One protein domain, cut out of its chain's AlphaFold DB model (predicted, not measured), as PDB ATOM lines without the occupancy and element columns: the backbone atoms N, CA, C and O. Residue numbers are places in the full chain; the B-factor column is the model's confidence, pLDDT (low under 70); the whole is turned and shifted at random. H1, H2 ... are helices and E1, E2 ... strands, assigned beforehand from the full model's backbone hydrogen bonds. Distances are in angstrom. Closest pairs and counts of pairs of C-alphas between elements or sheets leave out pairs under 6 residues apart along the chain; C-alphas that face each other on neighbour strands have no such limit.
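This is residues 16 to 128 of the 206 residues of an uncharacterized protein of Solemya pervernicosa gill symbiont (UniProt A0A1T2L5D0). A small parallel sheet, E1, E2 and E3, forms one end, with H1 and H2 over one face; beyond them helices cross steeply, H5 in their midst, H4 across it and H3 at the far end. The printed part has 113 residues, in order E1 H1 E2 H2 H3 H4 H5 E3; the sheet's order is E1 E2 E3. The class is mixed, helices and strands; the whole is compact, with a radius of gyration of the C-alphas of 13.5 A and spans of 39 by 34 by 23 A.

E1 is residues 25 to 29, from C-alpha 25 at (22.231, 11.041, 0.693). H1 is 45 to 57, 18.6 A; E2 62 to 67, 16.4 A; H2 72 to 83, 17.0 A; H3 87 to 93; H4 96 to 109, 20.0 A; H5 113 to 122. E3 is 123 to 127, ending at C-alpha 127 (25.728, 2.094, 13.901).

H5, the hub, touches H2 (Ser 78 and Ala 120, closest C-alphas 4.8 A) and H4 (Ser 106 and Ala 116, 5.0 A), about perpendicular at 84 and 85 degrees. It only just touches H1 and H3, with 3 pairs of C-alphas within 8 A each, and only grazes the sheet with residues 119 to 122. Two layers, helices on one face of a sheet, are made by H1 and H2: H1 runs along E2 at a height over the sheet of 9.8 A. N 26 and O 62 are 2.8 A apart, N 124 and O 63 2.8 A, within hydrogen-bond range. E1, H1, E2 form a strand-helix-strand unit, two parallel neighbour strands with one or more helices between, and its crossover is right-handed; E2, H2 H3 H4 H5, E3 are also a strand-helix-strand unit. In each helix every O i to N i+4 pair is within hydrogen-bond range.

The farthest C-alphas, Arg 20 and His 35, are 39.5 A apart. The printed part has no cut; E1 to H1 is a long link of 15 residues. No printed residue is under pLDDT 70.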
ATOM      1  N   VAL A  16      16.372  13.398   3.891       88.94
ATOM      2  CA  VAL A  16      17.204  13.562   2.676       88.94
ATOM      3  C   VAL A  16      18.232  14.679   2.896       88.94
ATOM      4  O   VAL A  16      17.867  15.779   3.310       88.94
ATOM      5  N   ILE A  17      19.504  14.447   2.555       89.88
ATOM      6  CA  ILE A  17      20.569  15.463   2.577       89.88
ATOM      7  C   ILE A  17      21.084  15.721   1.160       89.88
ATOM      8  O   ILE A  17      21.549  14.811   0.469       89.88
ATOM      9  N   ILE A  18      21.052  16.990   0.746       88.81
ATOM     10  CA  ILE A  18      21.585  17.454  -0.537       88.81
ATOM     11  C   ILE A  18      22.883  18.218  -0.288       88.81
ATOM     12  O   ILE A  18      22.909  19.225   0.417       88.81
ATOM     13  N   TYR A  19      23.960  17.748  -0.906       86.75
ATOM     14  CA  TYR A  19      25.245  18.435  -0.921       86.75
ATOM     15  C   TYR A  19      25.440  19.163  -2.252       86.75
ATOM     16  O   TYR A  19      24.909  18.746  -3.275       86.75
ATOM     17  N   ARG A  20      26.265  20.219  -2.262       82.00
ATOM     18  CA  ARG A  20      26.597  20.947  -3.500       82.00
ATOM     19  C   ARG A  20      27.377  20.081  -4.500       82.00
ATOM     20  O   ARG A  20      27.080  20.113  -5.682       82.00
ATOM     21  N   ASN A  21      28.367  19.328  -4.010       83.00
ATOM     22  CA  ASN A  21      29.343  18.592  -4.831       83.00
ATOM     23  C   ASN A  21      29.509  17.126  -4.389       83.00
ATOM     24  O   ASN A  21      30.565  16.533  -4.596       83.00
ATOM     25  N   GLN A  22      28.521  16.554  -3.703       86.88
ATOM     26  CA  GLN A  22      28.553  15.147  -3.297       86.88
ATOM     27  C   GLN A  22      27.243  14.469  -3.692       86.88
ATOM     28  O   GLN A  22      26.228  15.161  -3.817       86.88
ATOM     29  N   PRO A  23      27.248  13.132  -3.850       88.69
ATOM     30  CA  PRO A  23      26.028  12.351  -3.983       88.69
ATOM     31  C   PRO A  23      24.969  12.761  -2.964       88.69
ATOM     32  O   PRO A  23      25.270  12.922  -1.777       88.69
ATOM     33  N   ARG A  24      23.720  12.891  -3.419       90.94
ATOM     34  CA  ARG A  24      22.584  13.053  -2.510       90.94
ATOM     35  C   ARG A  24      22.513  11.832  -1.601       90.94
ATOM     36  O   ARG A  24      22.672  10.699  -2.058       90.94
ATOM     37  N   LEU A  25      22.279  12.076  -0.321       92.56
ATOM     38  CA  LEU A  25      22.231  11.041   0.693       92.56
ATOM     39  C   LEU A  25      20.806  10.914   1.218       92.56
ATOM     40  O   LEU A  25      20.284  11.848   1.818       92.56
ATOM     41  N   HIS A  26      20.225   9.742   1.019       93.38
ATOM     42  CA  HIS A  26      18.939   9.356   1.584       93.38
ATOM     43  C   HIS A  26      19.184   8.610   2.889       93.38
ATOM     44  O   HIS A  26      20.030   7.712   2.923       93.38
ATOM     45  N   ILE A  27      18.539   9.011   3.979       92.88
ATOM     46  CA  ILE A  27      18.704   8.414   5.303       92.88
ATOM     47  C   ILE A  27      17.410   7.736   5.759       92.88
ATOM     48  O   ILE A  27      16.392   8.373   6.043       92.88
ATOM     49  N   GLN A  28      17.533   6.428   5.986       92.50
ATOM     50  CA  GLN A  28      16.533   5.605   6.649       92.50
ATOM     51  C   GLN A  28      16.966   5.327   8.094       92.50
ATOM     52  O   GLN A  28      17.871   4.521   8.353       92.50
ATOM     53  N   ALA A  29      16.296   5.964   9.050       91.25
ATOM     54  CA  ALA A  29      16.467   5.686  10.465       91.25
ATOM     55  C   ALA A  29      15.669   4.433  10.850       91.25
ATOM     56  O   ALA A  29      14.480   4.279  10.568       91.25
ATOM     57  N   LYS A  30      16.329   3.494  11.518       91.31
ATOM     58  CA  LYS A  30      15.721   2.260  12.007       91.31
ATOM     59  C   LYS A  30      15.679   2.295  13.528       91.31
ATOM     60  O   LYS A  30      16.637   2.683  14.195       91.31
ATOM     61  N   LYS A  31      14.559   1.820  14.079       87.31
ATOM     62  CA  LYS A  31      14.492   1.403  15.487       87.31
ATOM     63  C   LYS A  31      15.506   0.281  15.734       87.31
ATOM     64  O   LYS A  31      16.079  -0.260  14.796       87.31
ATOM     65  N   ASN A  32      15.704  -0.104  16.988       86.31
ATOM     66  CA  ASN A  32      16.514  -1.282  17.294       86.31
ATOM     67  C   ASN A  32      15.839  -2.541  16.750       86.31
ATOM     68  O   ASN A  32      14.609  -2.631  16.714       86.31
ATOM     69  N   GLN A  33      16.645  -3.524  16.359       90.25
ATOM     70  CA  GLN A  33      16.136  -4.840  15.997       90.25
ATOM     71  C   GLN A  33      15.452  -5.451  17.237       90.25
ATOM     72  O   GLN A  33      15.997  -5.381  18.338       90.25
ATOM     73  N   THR A  34      14.261  -6.035  17.069       85.44
ATOM     74  CA  THR A  34      13.365  -6.476  18.163       85.44
ATOM     75  C   THR A  34      14.006  -7.412  19.194       85.44
ATOM     76  O   THR A  34      13.642  -7.393  20.364       85.44
ATOM     77  N   HIS A  35      14.971  -8.225  18.780       87.38
ATOM     78  CA  HIS A  35      15.711  -9.174  19.611       87.38
ATOM     79  C   HIS A  35      17.141  -8.707  19.911       87.38
ATOM     80  O   HIS A  35      17.975  -9.512  20.313       87.38
ATOM     81  N   HIS A  36      17.450  -7.429  19.670       82.88
ATOM     82  CA  HIS A  36      18.764  -6.820  19.885       82.88
ATOM     83  C   HIS A  36      19.928  -7.526  19.165       82.88
ATOM     84  O   HIS A  36      21.089  -7.333  19.522       82.88
ATOM     85  N   LYS A  37      19.637  -8.311  18.120       92.25
ATOM     86  CA  LYS A  37      20.653  -8.900  17.234       92.25
ATOM     87  C   LYS A  37      21.040  -7.922  16.122       92.25
ATOM     88  O   LYS A  37      20.438  -6.860  15.959       92.25
ATOM     89  N   SER A  38      22.028  -8.320  15.321       94.88
ATOM     90  CA  SER A  38      22.310  -7.625  14.063       94.88
ATOM     91  C   SER A  38      21.114  -7.720  13.112       94.88
ATOM     92  O   SER A  38      20.485  -8.776  13.011       94.88
ATOM     93  N   TRP A  39      20.844  -6.641  12.381       96.00
ATOM     94  CA  TRP A  39      19.943  -6.656  11.236       96.00
ATOM     95  C   TRP A  39      20.452  -7.631  10.172       96.00
ATOM     96  O   TRP A  39      21.644  -7.671   9.866       96.00
ATOM     97  N   SER A  40      19.545  -8.412   9.591       94.31
ATOM     98  CA  SER A  40      19.825  -9.270   8.440       94.31
ATOM     99  C   SER A  40      19.111  -8.777   7.180       94.31
ATOM    100  O   SER A  40      18.161  -8.003   7.256       94.31
ATOM    101  N   ILE A  41      19.516  -9.294   6.014       94.81
ATOM    102  CA  ILE A  41      18.822  -9.065   4.727       94.81
ATOM    103  C   ILE A  41      17.319  -9.373   4.836       94.81
ATOM    104  O   ILE A  41      16.499  -8.687   4.239       94.81
ATOM    105  N   SER A  42      16.952 -10.403   5.603       93.62
ATOM    106  CA  SER A  42      15.553 -10.788   5.794       93.62
ATOM    107  C   SER A  42      14.799  -9.806   6.690       93.62
ATOM    108  O   SER A  42      13.644  -9.513   6.405       93.62
ATOM    109  N   ASP A  43      15.448  -9.282   7.737       94.38
ATOM    110  CA  ASP A  43      14.843  -8.287   8.632       94.38
ATOM    111  C   ASP A  43      14.636  -6.926   7.928       94.38
ATOM    112  O   ASP A  43      13.763  -6.168   8.331       94.38
ATOM    113  N   LEU A  44      15.437  -6.621   6.896       94.88
ATOM    114  CA  LEU A  44      15.423  -5.360   6.135       94.88
ATOM    115  C   LEU A  44      14.797  -5.492   4.737       94.88
ATOM    116  O   LEU A  44      15.070  -4.675   3.859       94.88
ATOM    117  N   LYS A  45      14.031  -6.558   4.481       95.06
ATOM    118  CA  LYS A  45      13.567  -6.898   3.129       95.06
ATOM    119  C   LYS A  45      12.887  -5.720   2.428       95.06
ATOM    120  O   LYS A  45      13.277  -5.373   1.315       95.06
ATOM    121  N   ASP A  46      11.879  -5.137   3.065       93.19
ATOM    122  CA  ASP A  46      11.043  -4.118   2.431       93.19
ATOM    123  C   ASP A  46      11.826  -2.819   2.228       93.19
ATOM    124  O   ASP A  46      11.672  -2.142   1.212       93.19
ATOM    125  N   GLU A  47      12.718  -2.480   3.157       94.38
ATOM    126  CA  GLU A  47      13.562  -1.299   3.036       94.38
ATOM    127  C   GLU A  47      14.661  -1.461   1.986       94.38
ATOM    128  O   GLU A  47      14.995  -0.494   1.309       94.38
ATOM    129  N   LEU A  48      15.206  -2.666   1.809       96.19
ATOM    130  CA  LEU A  48      16.183  -2.943   0.754       96.19
ATOM    131  C   LEU A  48      15.549  -2.890  -0.635       96.19
ATOM    132  O   LEU A  48      16.185  -2.391  -1.562       96.19
ATOM    133  N   VAL A  49      14.303  -3.355  -0.774       95.50
ATOM    134  CA  VAL A  49      13.533  -3.203  -2.017       95.50
ATOM    135  C   VAL A  49      13.327  -1.721  -2.329       95.50
ATOM    136  O   VAL A  49      13.703  -1.277  -3.410       95.50
ATOM    137  N   LYS A  50      12.848  -0.930  -1.362       93.50
ATOM    138  CA  LYS A  50      12.677   0.523  -1.539       93.50
ATOM    139  C   LYS A  50      13.989   1.235  -1.863       93.50
ATOM    140  O   LYS A  50      14.015   2.101  -2.732       93.50
ATOM    141  N   ALA A  51      15.083   0.861  -1.198       94.69
ATOM    142  CA  ALA A  51      16.406   1.413  -1.473       94.69
ATOM    143  C   ALA A  51      16.857   1.120  -2.904       94.69
ATOM    144  O   ALA A  51      17.362   2.009  -3.580       94.69
ATOM    145  N   HIS A  52      16.642  -0.102  -3.387       95.00
ATOM    146  CA  HIS A  52      16.947  -0.457  -4.765       95.00
ATOM    147  C   HIS A  52      16.098   0.335  -5.772       95.00
ATOM    148  O   HIS A  52      16.644   0.914  -6.708       95.00
ATOM    149  N   GLU A  53      14.784   0.434  -5.551       93.00
ATOM    150  CA  GLU A  53      13.885   1.240  -6.389       93.00
ATOM    151  C   GLU A  53      14.319   2.713  -6.436       93.00
ATOM    152  O   GLU A  53      14.360   3.321  -7.506       93.00
ATOM    153  N   GLN A  54      14.720   3.276  -5.291       90.88
ATOM    154  CA  GLN A  54      15.233   4.642  -5.204       90.88
ATOM    155  C   GLN A  54      16.523   4.836  -6.010       90.88
ATOM    156  O   GLN A  54      16.708   5.892  -6.618       90.88
ATOM    157  N   LEU A  55      17.410   3.839  -6.017       93.06
ATOM    158  CA  LEU A  55      18.667   3.869  -6.767       93.06
ATOM    159  C   LEU A  55      18.453   3.727  -8.277       93.06
ATOM    160  O   LEU A  55      19.207   4.319  -9.045       93.06
ATOM    161  N   ILE A  56      17.424   2.986  -8.705       91.25
ATOM    162  CA  ILE A  56      17.007   2.944 -10.115       91.25
ATOM    163  C   ILE A  56      16.497   4.318 -10.548       91.25
ATOM    164  O   ILE A  56      16.872   4.809 -11.611       91.25
ATOM    165  N   PHE A  57      15.627   4.920  -9.738       87.69
ATOM    166  CA  PHE A  57      14.970   6.171 -10.093       87.69
ATOM    167  C   PHE A  57      15.920   7.373 -10.048       87.69
ATOM    168  O   PHE A  57      15.827   8.257 -10.893       87.69
ATOM    169  N   SER A  58      16.866   7.376  -9.106       86.75
ATOM    170  CA  SER A  58      17.857   8.441  -8.950       86.75
ATOM    171  C   SER A  58      19.275   7.864  -8.951       86.75
ATOM    172  O   SER A  58      19.860   7.657  -7.882       86.75
ATOM    173  N   PRO A  59      19.860   7.600 -10.132       83.56
ATOM    174  CA  PRO A  59      21.222   7.097 -10.233       83.56
ATOM    175  C   PRO A  59      22.228   8.028  -9.544       83.56
ATOM    176  O   PRO A  59      22.150   9.251  -9.652       83.56
ATOM    177  N   GLY A  60      23.196   7.448  -8.837       85.69
ATOM    178  CA  GLY A  60      24.260   8.205  -8.173       85.69
ATOM    179  C   GLY A  60      23.893   8.785  -6.806       85.69
ATOM    180  O   GLY A  60      24.704   9.511  -6.232       85.69
ATOM    181  N   VAL A  61      22.720   8.463  -6.248       92.06
ATOM    182  CA  VAL A  61      22.427   8.724  -4.830       92.06
ATOM    183  C   VAL A  61      23.000   7.625  -3.937       92.06
ATOM    184  O   VAL A  61      23.260   6.508  -4.375       92.06
ATOM    185  N   LEU A  62      23.184   7.934  -2.657       95.62
ATOM    186  CA  LEU A  62      23.522   6.956  -1.628       95.62
ATOM    187  C   LEU A  62      22.328   6.758  -0.700       95.62
ATOM    188  O   LEU A  62      21.645   7.724  -0.369       95.62
ATOM    189  N   VAL A  63      22.124   5.530  -0.226       96.50
ATOM    190  CA  VAL A  63      21.101   5.213   0.780       96.50
ATOM    191  C   VAL A  63      21.791   4.758   2.057       96.50
ATOM    192  O   VAL A  63      22.512   3.761   2.055       96.50
ATOM    193  N   ARG A  64      21.594   5.482   3.157       96.88
ATOM    194  CA  ARG A  64      22.191   5.193   4.460       96.88
ATOM    195  C   ARG A  64      21.155   4.692   5.448       96.88
ATOM    196  O   ARG A  64      20.230   5.404   5.817       96.88
ATOM    197  N   PHE A  65      21.403   3.500   5.964       96.62
ATOM    198  CA  PHE A  65      20.679   2.949   7.095       96.62
ATOM    199  C   PHE A  65      21.364   3.345   8.401       96.62
ATOM    200  O   PHE A  65      22.578   3.177   8.551       96.62
ATOM    201  N   VAL A  66      20.584   3.852   9.352       94.75
ATOM    202  CA  VAL A  66      21.070   4.282  10.670       94.75
ATOM    203  C   VAL A  66      20.316   3.522  11.752       94.75
ATOM    204  O   VAL A  66      19.094   3.449  11.716       94.75
ATOM    205  N   SER A  67      21.028   2.917  12.699       94.12
ATOM    206  CA  SER A  67      20.443   2.101  13.772       94.12
ATOM    207  C   SER A  67      21.426   1.981  14.929       94.12
ATOM    208  O   SER A  67      22.630   1.968  14.701       94.12
ATOM    209  N   ARG A  68      20.956   1.781  16.163       93.00
ATOM    210  CA  ARG A  68      21.844   1.359  17.264       93.00
ATOM    211  C   ARG A  68      22.179  -0.135  17.194       93.00
ATOM    212  O   ARG A  68      23.267  -0.547  17.582       93.00
ATOM    213  N   SER A  69      21.263  -0.971  16.700       94.31
ATOM    214  CA  SER A  69      21.576  -2.368  16.371       94.31
ATOM    215  C   SER A  69      22.491  -2.420  15.150       94.31
ATOM    216  O   SER A  69      22.225  -1.731  14.164       94.31
ATOM    217  N   SER A  70      23.529  -3.256  15.196       94.50
ATOM    218  CA  SER A  70      24.467  -3.438  14.087       94.50
ATOM    219  C   SER A  70      23.791  -3.989  12.834       94.50
ATOM    220  O   SER A  70      22.791  -4.697  12.911       94.50
ATOM    221  N   PHE A  71      24.369  -3.710  11.669       96.50
ATOM    222  CA  PHE A  71      23.889  -4.236  10.387       96.50
ATOM    223  C   PHE A  71      24.604  -5.522   9.954       96.50
ATOM    224  O   PHE A  71      24.226  -6.140   8.967       96.50
ATOM    225  N   GLY A  72      25.617  -5.955  10.707       95.50
ATOM    226  CA  GLY A  72      26.282  -7.242  10.522       95.50
ATOM    227  C   GLY A  72      26.711  -7.494   9.075       95.50
ATOM    228  O   GLY A  72      27.381  -6.679   8.446       95.50
ATOM    229  N   ASP A  73      26.291  -8.636   8.544       96.88
ATOM    230  CA  ASP A  73      26.739  -9.153   7.254       96.88
ATOM    231  C   ASP A  73      26.369  -8.285   6.042       96.88
ATOM    232  O   ASP A  73      27.117  -8.276   5.065       96.88
ATOM    233  N   ILE A  74      25.251  -7.548   6.077       97.06
ATOM    234  CA  ILE A  74      24.882  -6.685   4.941       97.06
ATOM    235  C   ILE A  74      25.752  -5.427   4.878       97.06
ATOM    236  O   ILE A  74      26.098  -4.971   3.788       97.06
ATOM    237  N   GLN A  75      26.168  -4.908   6.035       97.94
ATOM    238  CA  GLN A  75      27.141  -3.825   6.083       97.94
ATOM    239  C   GLN A  75      28.484  -4.283   5.517       97.94
ATOM    240  O   GLN A  75      29.026  -3.618   4.639       97.94
ATOM    241  N   ILE A  76      28.966  -5.453   5.946       98.00
ATOM    242  CA  ILE A  76      30.225  -6.014   5.440       98.00
ATOM    243  C   ILE A  76      30.130  -6.270   3.931       98.00
ATOM    244  O   ILE A  76      31.065  -5.963   3.201       98.00
ATOM    245  N   LEU A  77      28.999  -6.791   3.436       98.44
ATOM    246  CA  LEU A  77      28.776  -6.955   1.998       98.44
ATOM    247  C   LEU A  77      28.942  -5.627   1.250       98.44
ATOM    248  O   LEU A  77      29.642  -5.584   0.244       98.44
ATOM    249  N   SER A  78      28.314  -4.555   1.732       98.25
ATOM    250  CA  SER A  78      28.420  -3.236   1.104       98.25
ATOM    251  C   SER A  78      29.856  -2.712   1.105       98.25
ATOM    252  O   SER A  78      30.338  -2.253   0.071       98.25
ATOM    253  N   GLU A  79      30.567  -2.847   2.227       98.06
ATOM    254  CA  GLU A  79      31.981  -2.477   2.341       98.06
ATOM    255  C   GLU A  79      32.850  -3.256   1.344       98.06
ATOM    256  O   GLU A  79      33.670  -2.655   0.648       98.06
ATOM    257  N   GLU A  80      32.632  -4.567   1.199       98.19
ATOM    258  CA  GLU A  80      33.317  -5.353   0.172       98.19
ATOM    259  C   GLU A  80      32.972  -4.870  -1.233       98.19
ATOM    260  O   GLU A  80      33.871  -4.672  -2.046       98.19
ATOM    261  N   CYS A  81      31.698  -4.642  -1.543       98.06
ATOM    262  CA  CYS A  81      31.308  -4.173  -2.866       98.06
ATOM    263  C   CYS A  81      31.941  -2.812  -3.203       98.06
ATOM    264  O   CYS A  81      32.323  -2.600  -4.346       98.06
ATOM    265  N   ILE A  82      32.112  -1.915  -2.225       97.69
ATOM    266  CA  ILE A  82      32.800  -0.623  -2.406       97.69
ATOM    267  C   ILE A  82      34.299  -0.812  -2.669       97.69
ATOM    268  O   ILE A  82      34.868  -0.094  -3.490       97.69
ATOM    269  N   ARG A  83      34.952  -1.748  -1.966       97.62
ATOM    270  CA  ARG A  83      36.399  -1.999  -2.103       97.62
ATOM    271  C   ARG A  83      36.794  -2.562  -3.461       97.62
ATOM    272  O   ARG A  83      37.938  -2.393  -3.871       97.62
ATOM    273  N   HIS A  84      35.874  -3.243  -4.135       97.69
ATOM    274  CA  HIS A  84      36.148  -3.875  -5.415       97.69
ATOM    275  C   HIS A  84      35.635  -2.987  -6.560       97.69
ATOM    276  O   HIS A  84      34.498  -2.521  -6.514       97.69
ATOM    277  N   PRO A  85      36.439  -2.751  -7.611       96.12
ATOM    278  CA  PRO A  85      36.062  -1.854  -8.702       96.12
ATOM    279  C   PRO A  85      34.884  -2.380  -9.529       96.12
ATOM    280  O   PRO A  85      34.136  -1.576 -10.081       96.12
ATOM    281  N   ASP A  86      34.702  -3.701  -9.588       97.62
ATOM    282  CA  ASP A  86      33.665  -4.368 -10.370       97.62
ATOM    283  C   ASP A  86      33.288  -5.746  -9.786       97.62
ATOM    284  O   ASP A  86      33.969  -6.306  -8.915       97.62
ATOM    285  N   LEU A  87      32.193  -6.314 -10.309       98.19
ATOM    286  CA  LEU A  87      31.681  -7.628  -9.915       98.19
ATOM    287  C   LEU A  87      32.686  -8.764 -10.165       98.19
ATOM    288  O   LEU A  87      32.697  -9.746  -9.421       98.19
ATOM    289  N   HIS A  88      33.495  -8.679 -11.223       97.81
ATOM    290  CA  HIS A  88      34.442  -9.738 -11.569       97.81
ATOM    291  C   HIS A  88      35.532  -9.849 -10.500       97.81
ATOM    292  O   HIS A  88      35.777 -10.932  -9.962       97.81
ATOM    293  N   THR A  89      36.126  -8.716 -10.135       97.88
ATOM    294  CA  THR A  89      37.132  -8.608  -9.079       97.88
ATOM    295  C   THR A  89      36.539  -9.040  -7.742       97.88
ATOM    296  O   THR A  89      37.146  -9.855  -7.045       97.88
ATOM    297  N   PHE A  90      35.317  -8.600  -7.422       98.38
ATOM    298  CA  PHE A  90      34.598  -9.042  -6.225       98.38
ATOM    299  C   PHE A  90      34.437 -10.567  -6.172       98.38
ATOM    300  O   PHE A  90      34.800 -11.188  -5.180       98.38
ATOM    301  N   LYS A  91      33.965 -11.209  -7.248       97.56
ATOM    302  CA  LYS A  91      33.810 -12.676  -7.296       97.56
ATOM    303  C   LYS A  91      35.138 -13.425  -7.159       97.56
ATOM    304  O   LYS A  91      35.156 -14.556  -6.682       97.56
ATOM    305  N   LYS A  92      36.247 -12.816  -7.580       97.62
ATOM    306  CA  LYS A  92      37.580 -13.419  -7.489       97.62
ATOM    307  C   LYS A  92      38.199 -13.291  -6.094       97.62
ATOM    308  O   LYS A  92      38.932 -14.189  -5.692       97.62
ATOM    309  N   GLN A  93      37.953 -12.183  -5.394       97.50
ATOM    310  CA  GLN A  93      38.728 -11.792  -4.208       97.50
ATOM    311  C   GLN A  93      37.908 -11.697  -2.918       97.50
ATOM    312  O   GLN A  93      38.455 -11.943  -1.844       97.50
ATOM    313  N   ALA A  94      36.616 -11.370  -2.994       97.06
ATOM    314  CA  ALA A  94      35.787 -11.230  -1.804       97.06
ATOM    315  C   ALA A  94      35.570 -12.596  -1.129       97.06
ATOM    316  O   ALA A  94      35.470 -13.618  -1.823       97.06
ATOM    317  N   PRO A  95      35.433 -12.649   0.209       97.44
ATOM    318  CA  PRO A  95      35.235 -13.917   0.893       97.44
ATOM    319  C   PRO A  95      33.927 -14.599   0.459       97.44
ATOM    320  O   PRO A  95      32.930 -13.951   0.127       97.44
ATOM    321  N   SER A  96      33.914 -15.936   0.482       97.25
ATOM    322  CA  SER A  96      32.797 -16.752  -0.026       97.25
ATOM    323  C   SER A  96      31.452 -16.405   0.617       97.25
ATOM    324  O   SER A  96      30.421 -16.403  -0.057       97.25
ATOM    325  N   LYS A  97      31.464 -16.040   1.904       97.44
ATOM    326  CA  LYS A  97      30.283 -15.589   2.644       97.44
ATOM    327  C   LYS A  97      29.637 -14.360   1.992       97.44
ATOM    328  O   LYS A  97      28.422 -14.329   1.821       97.44
ATOM    329  N   GLN A  98      30.424 -13.369   1.579       98.00
ATOM    330  CA  GLN A  98      29.931 -12.147   0.939       98.00
ATOM    331  C   GLN A  98      29.466 -12.413  -0.490       98.00
ATOM    332  O   GLN A  98      28.455 -11.856  -0.907       98.00
ATOM    333  N   GLN A  99      30.101 -13.337  -1.210       98.12
ATOM    334  CA  GLN A  99      29.591 -13.775  -2.511       98.12
ATOM    335  C   GLN A  99      28.210 -14.444  -2.391       98.12
ATOM    336  O   GLN A  99      27.302 -14.141  -3.164       98.12
ATOM    337  N   GLN A 100      28.011 -15.300  -1.385       98.06
ATOM    338  CA  GLN A 100      26.708 -15.913  -1.099       98.06
ATOM    339  C   GLN A 100      25.663 -14.876  -0.669       98.06
ATOM    340  O   GLN A 100      24.510 -14.948  -1.098       98.06
ATOM    341  N   LEU A 101      26.052 -13.894   0.148       98.00
ATOM    342  CA  LEU A 101      25.173 -12.793   0.547       98.00
ATOM    343  C   LEU A 101      24.771 -11.920  -0.640       98.00
ATOM    344  O   LEU A 101      23.609 -11.530  -0.716       98.00
ATOM    345  N   LEU A 102      25.681 -11.667  -1.584       98.50
ATOM    346  CA  LEU A 102      25.360 -10.957  -2.818       98.50
ATOM    347  C   LEU A 102      24.317 -11.726  -3.638       98.50
ATOM    348  O   LEU A 102      23.336 -11.138  -4.085       98.50
ATOM    349  N   THR A 103      24.472 -13.046  -3.772       98.12
ATOM    350  CA  THR A 103      23.469 -13.908  -4.418       98.12
ATOM    351  C   THR A 103      22.129 -13.854  -3.686       98.12
ATOM    352  O   THR A 103      21.079 -13.762  -4.321       98.12
ATOM    353  N   LYS A 104      22.136 -13.848  -2.346       98.12
ATOM    354  CA  LYS A 104      20.915 -13.711  -1.541       98.12
ATOM    355  C   LYS A 104      20.241 -12.353  -1.753       98.12
ATOM    356  O   LYS A 104      19.018 -12.306  -1.853       98.12
ATOM    357  N   LEU A 105      21.014 -11.270  -1.835       98.38
ATOM    358  CA  LEU A 105      20.509  -9.927  -2.125       98.38
ATOM    359  C   LEU A 105      19.924  -9.848  -3.543       98.38
ATOM    360  O   LEU A 105      18.805  -9.378  -3.707       98.38
ATOM    361  N   SER A 106      20.633 -10.376  -4.542       98.38
ATOM    362  CA  SER A 106      20.149 -10.509  -5.925       98.38
ATOM    363  C   SER A 106      18.822 -11.271  -5.985       98.38
ATOM    364  O   SER A 106      17.868 -10.789  -6.593       98.38
ATOM    365  N   GLY A 107      18.711 -12.400  -5.277       98.06
ATOM    366  CA  GLY A 107      17.470 -13.168  -5.183       98.06
ATOM    367  C   GLY A 107      16.340 -12.421  -4.468       98.06
ATOM    368  O   GLY A 107      15.198 -12.476  -4.920       98.06
ATOM    369  N   LEU A 108      16.647 -11.693  -3.388       97.75
ATOM    370  CA  LEU A 108      15.677 -10.866  -2.664       97.75
ATOM    371  C   LEU A 108      15.088  -9.777  -3.569       97.75
ATOM    372  O   LEU A 108      13.872  -9.606  -3.609       97.75
ATOM    373  N   LEU A 109      15.960  -9.055  -4.274       97.56
ATOM    374  CA  LEU A 109      15.602  -7.936  -5.144       97.56
ATOM    375  C   LEU A 109      15.092  -8.393  -6.519       97.56
ATOM    376  O   LEU A 109      14.514  -7.598  -7.247       97.56
ATOM    377  N   ARG A 110      15.267  -9.679  -6.857       97.56
ATOM    378  CA  ARG A 110      14.909 -10.289  -8.150       97.56
ATOM    379  C   ARG A 110      15.624  -9.625  -9.333       97.56
ATOM    380  O   ARG A 110      15.039  -9.453 -10.398       97.56
ATOM    381  N   ILE A 111      16.898  -9.300  -9.136       97.94
ATOM    382  CA  ILE A 111      17.776  -8.662 -10.126       97.94
ATOM    383  C   ILE A 111      19.017  -9.509 -10.377       97.94
ATOM    384  O   ILE A 111      19.335 -10.406  -9.595       97.94
ATOM    385  N   ASP A 112      19.743  -9.225 -11.452       98.12
ATOM    386  CA  ASP A 112      21.002  -9.901 -11.746       98.12
ATOM    387  C   ASP A 112      22.114  -9.524 -10.744       98.12
ATOM    388  O   ASP A 112      22.023  -8.567  -9.969       98.12
ATOM    389  N   ALA A 113      23.198 -10.302 -10.753       97.81
ATOM    390  CA  ALA A 113      24.292 -10.133  -9.804       97.81
ATOM    391  C   ALA A 113      25.051  -8.801  -9.960       97.81
ATOM    392  O   ALA A 113      25.595  -8.314  -8.970       97.81
ATOM    393  N   ALA A 114      25.110  -8.219 -11.164       97.88
ATOM    394  CA  ALA A 114      25.767  -6.931 -11.381       97.88
ATOM    395  C   ALA A 114      24.913  -5.796 -10.812       97.88
ATOM    396  O   ALA A 114      25.421  -4.982 -10.046       97.88
ATOM    397  N   SER A 115      23.604  -5.817 -11.059       97.62
ATOM    398  CA  SER A 115      22.669  -4.855 -10.463       97.62
ATOM    399  C   SER A 115      22.634  -4.940  -8.932       97.62
ATOM    400  O   SER A 115      22.591  -3.916  -8.248       97.62
ATOM    401  N   ALA A 116      22.709  -6.147  -8.360       98.31
ATOM    402  CA  ALA A 116      22.802  -6.328  -6.909       98.31
ATOM    403  C   ALA A 116      24.120  -5.798  -6.331       98.31
ATOM    404  O   ALA A 116      24.127  -5.219  -5.245       98.31
ATOM    405  N   PHE A 117      25.223  -5.976  -7.060       98.56
ATOM    406  CA  PHE A 117      26.531  -5.459  -6.674       98.56
ATOM    407  C   PHE A 117      26.538  -3.932  -6.671       98.56
ATOM    408  O   PHE A 117      26.908  -3.330  -5.664       98.56
ATOM    409  N   GLU A 118      26.032  -3.306  -7.733       97.50
ATOM    410  CA  GLU A 118      25.895  -1.850  -7.791       97.50
ATOM    411  C   GLU A 118      24.936  -1.327  -6.723       97.50
ATOM    412  O   GLU A 118      25.238  -0.342  -6.053       97.50
ATOM    413  N   THR A 119      23.830  -2.025  -6.457       97.50
ATOM    414  CA  THR A 119      22.934  -1.672  -5.345       97.50
ATOM    415  C   THR A 119      23.701  -1.665  -4.019       97.50
ATOM    416  O   THR A 119      23.718  -0.650  -3.326       97.50
ATOM    417  N   ALA A 120      24.413  -2.749  -3.690       98.00
ATOM    418  CA  ALA A 120      25.204  -2.852  -2.462       98.00
ATOM    419  C   ALA A 120      26.309  -1.783  -2.361       98.00
ATOM    420  O   ALA A 120      26.586  -1.299  -1.259       98.00
ATOM    421  N   ARG A 121      26.895  -1.354  -3.489       97.38
ATOM    422  CA  ARG A 121      27.880  -0.259  -3.550       97.38
ATOM    423  C   ARG A 121      27.325   1.103  -3.175       97.38
ATOM    424  O   ARG A 121      28.106   1.964  -2.768       97.38
ATOM    425  N   HIS A 122      26.020   1.317  -3.297       97.38
ATOM    426  CA  HIS A 122      25.372   2.586  -2.963       97.38
ATOM    427  C   HIS A 122      24.716   2.579  -1.576       97.38
ATOM    428  O   HIS A 122      24.348   3.637  -1.061       97.38
ATOM    429  N   LEU A 123      24.633   1.413  -0.929       97.56
ATOM    430  CA  LEU A 123      24.190   1.321   0.458       97.56
ATOM    431  C   LEU A 123      25.285   1.797   1.414       97.56
ATOM    432  O   LEU A 123      26.477   1.601   1.191       97.56
ATOM    433  N   ARG A 124      24.894   2.448   2.501       97.19
ATOM    434  CA  ARG A 124      25.765   2.836   3.610       97.19
ATOM    435  C   ARG A 124      25.093   2.439   4.911       97.19
ATOM    436  O   ARG A 124      23.870   2.440   5.015       97.19
ATOM    437  N   PHE A 125      25.898   2.150   5.918       96.75
ATOM    438  CA  PHE A 125      25.405   1.722   7.216       96.75
ATOM    439  C   PHE A 125      26.110   2.517   8.302       96.75
ATOM    440  O   PHE A 125      27.315   2.755   8.227       96.75
ATOM    441  N   MET A 126      25.348   2.962   9.293       94.75
ATOM    442  CA  MET A 126      25.873   3.662  10.453       94.75
ATOM    443  C   MET A 126      25.254   3.071  11.709       94.75
ATOM    444  O   MET A 126      24.040   3.129  11.904       94.75
ATOM    445  N   VAL A 127      26.117   2.525  12.562       94.06
ATOM    446  CA  VAL A 127      25.728   2.094  13.901       94.06
ATOM    447  C   VAL A 127      25.911   3.265  14.856       94.06
ATOM    448  O   VAL A 127      27.000   3.835  14.930       94.06
ATOM    449  N   THR A 128      24.852   3.659  15.553       91.56
ATOM    450  CA  THR A 128      24.890   4.770  16.510       91.56
ATOM    451  C   THR A 128      25.081   4.279  17.939       91.56
ATOM    452  O   THR A 128      24.746   3.141  18.272       91.56
TER     453      THR A 128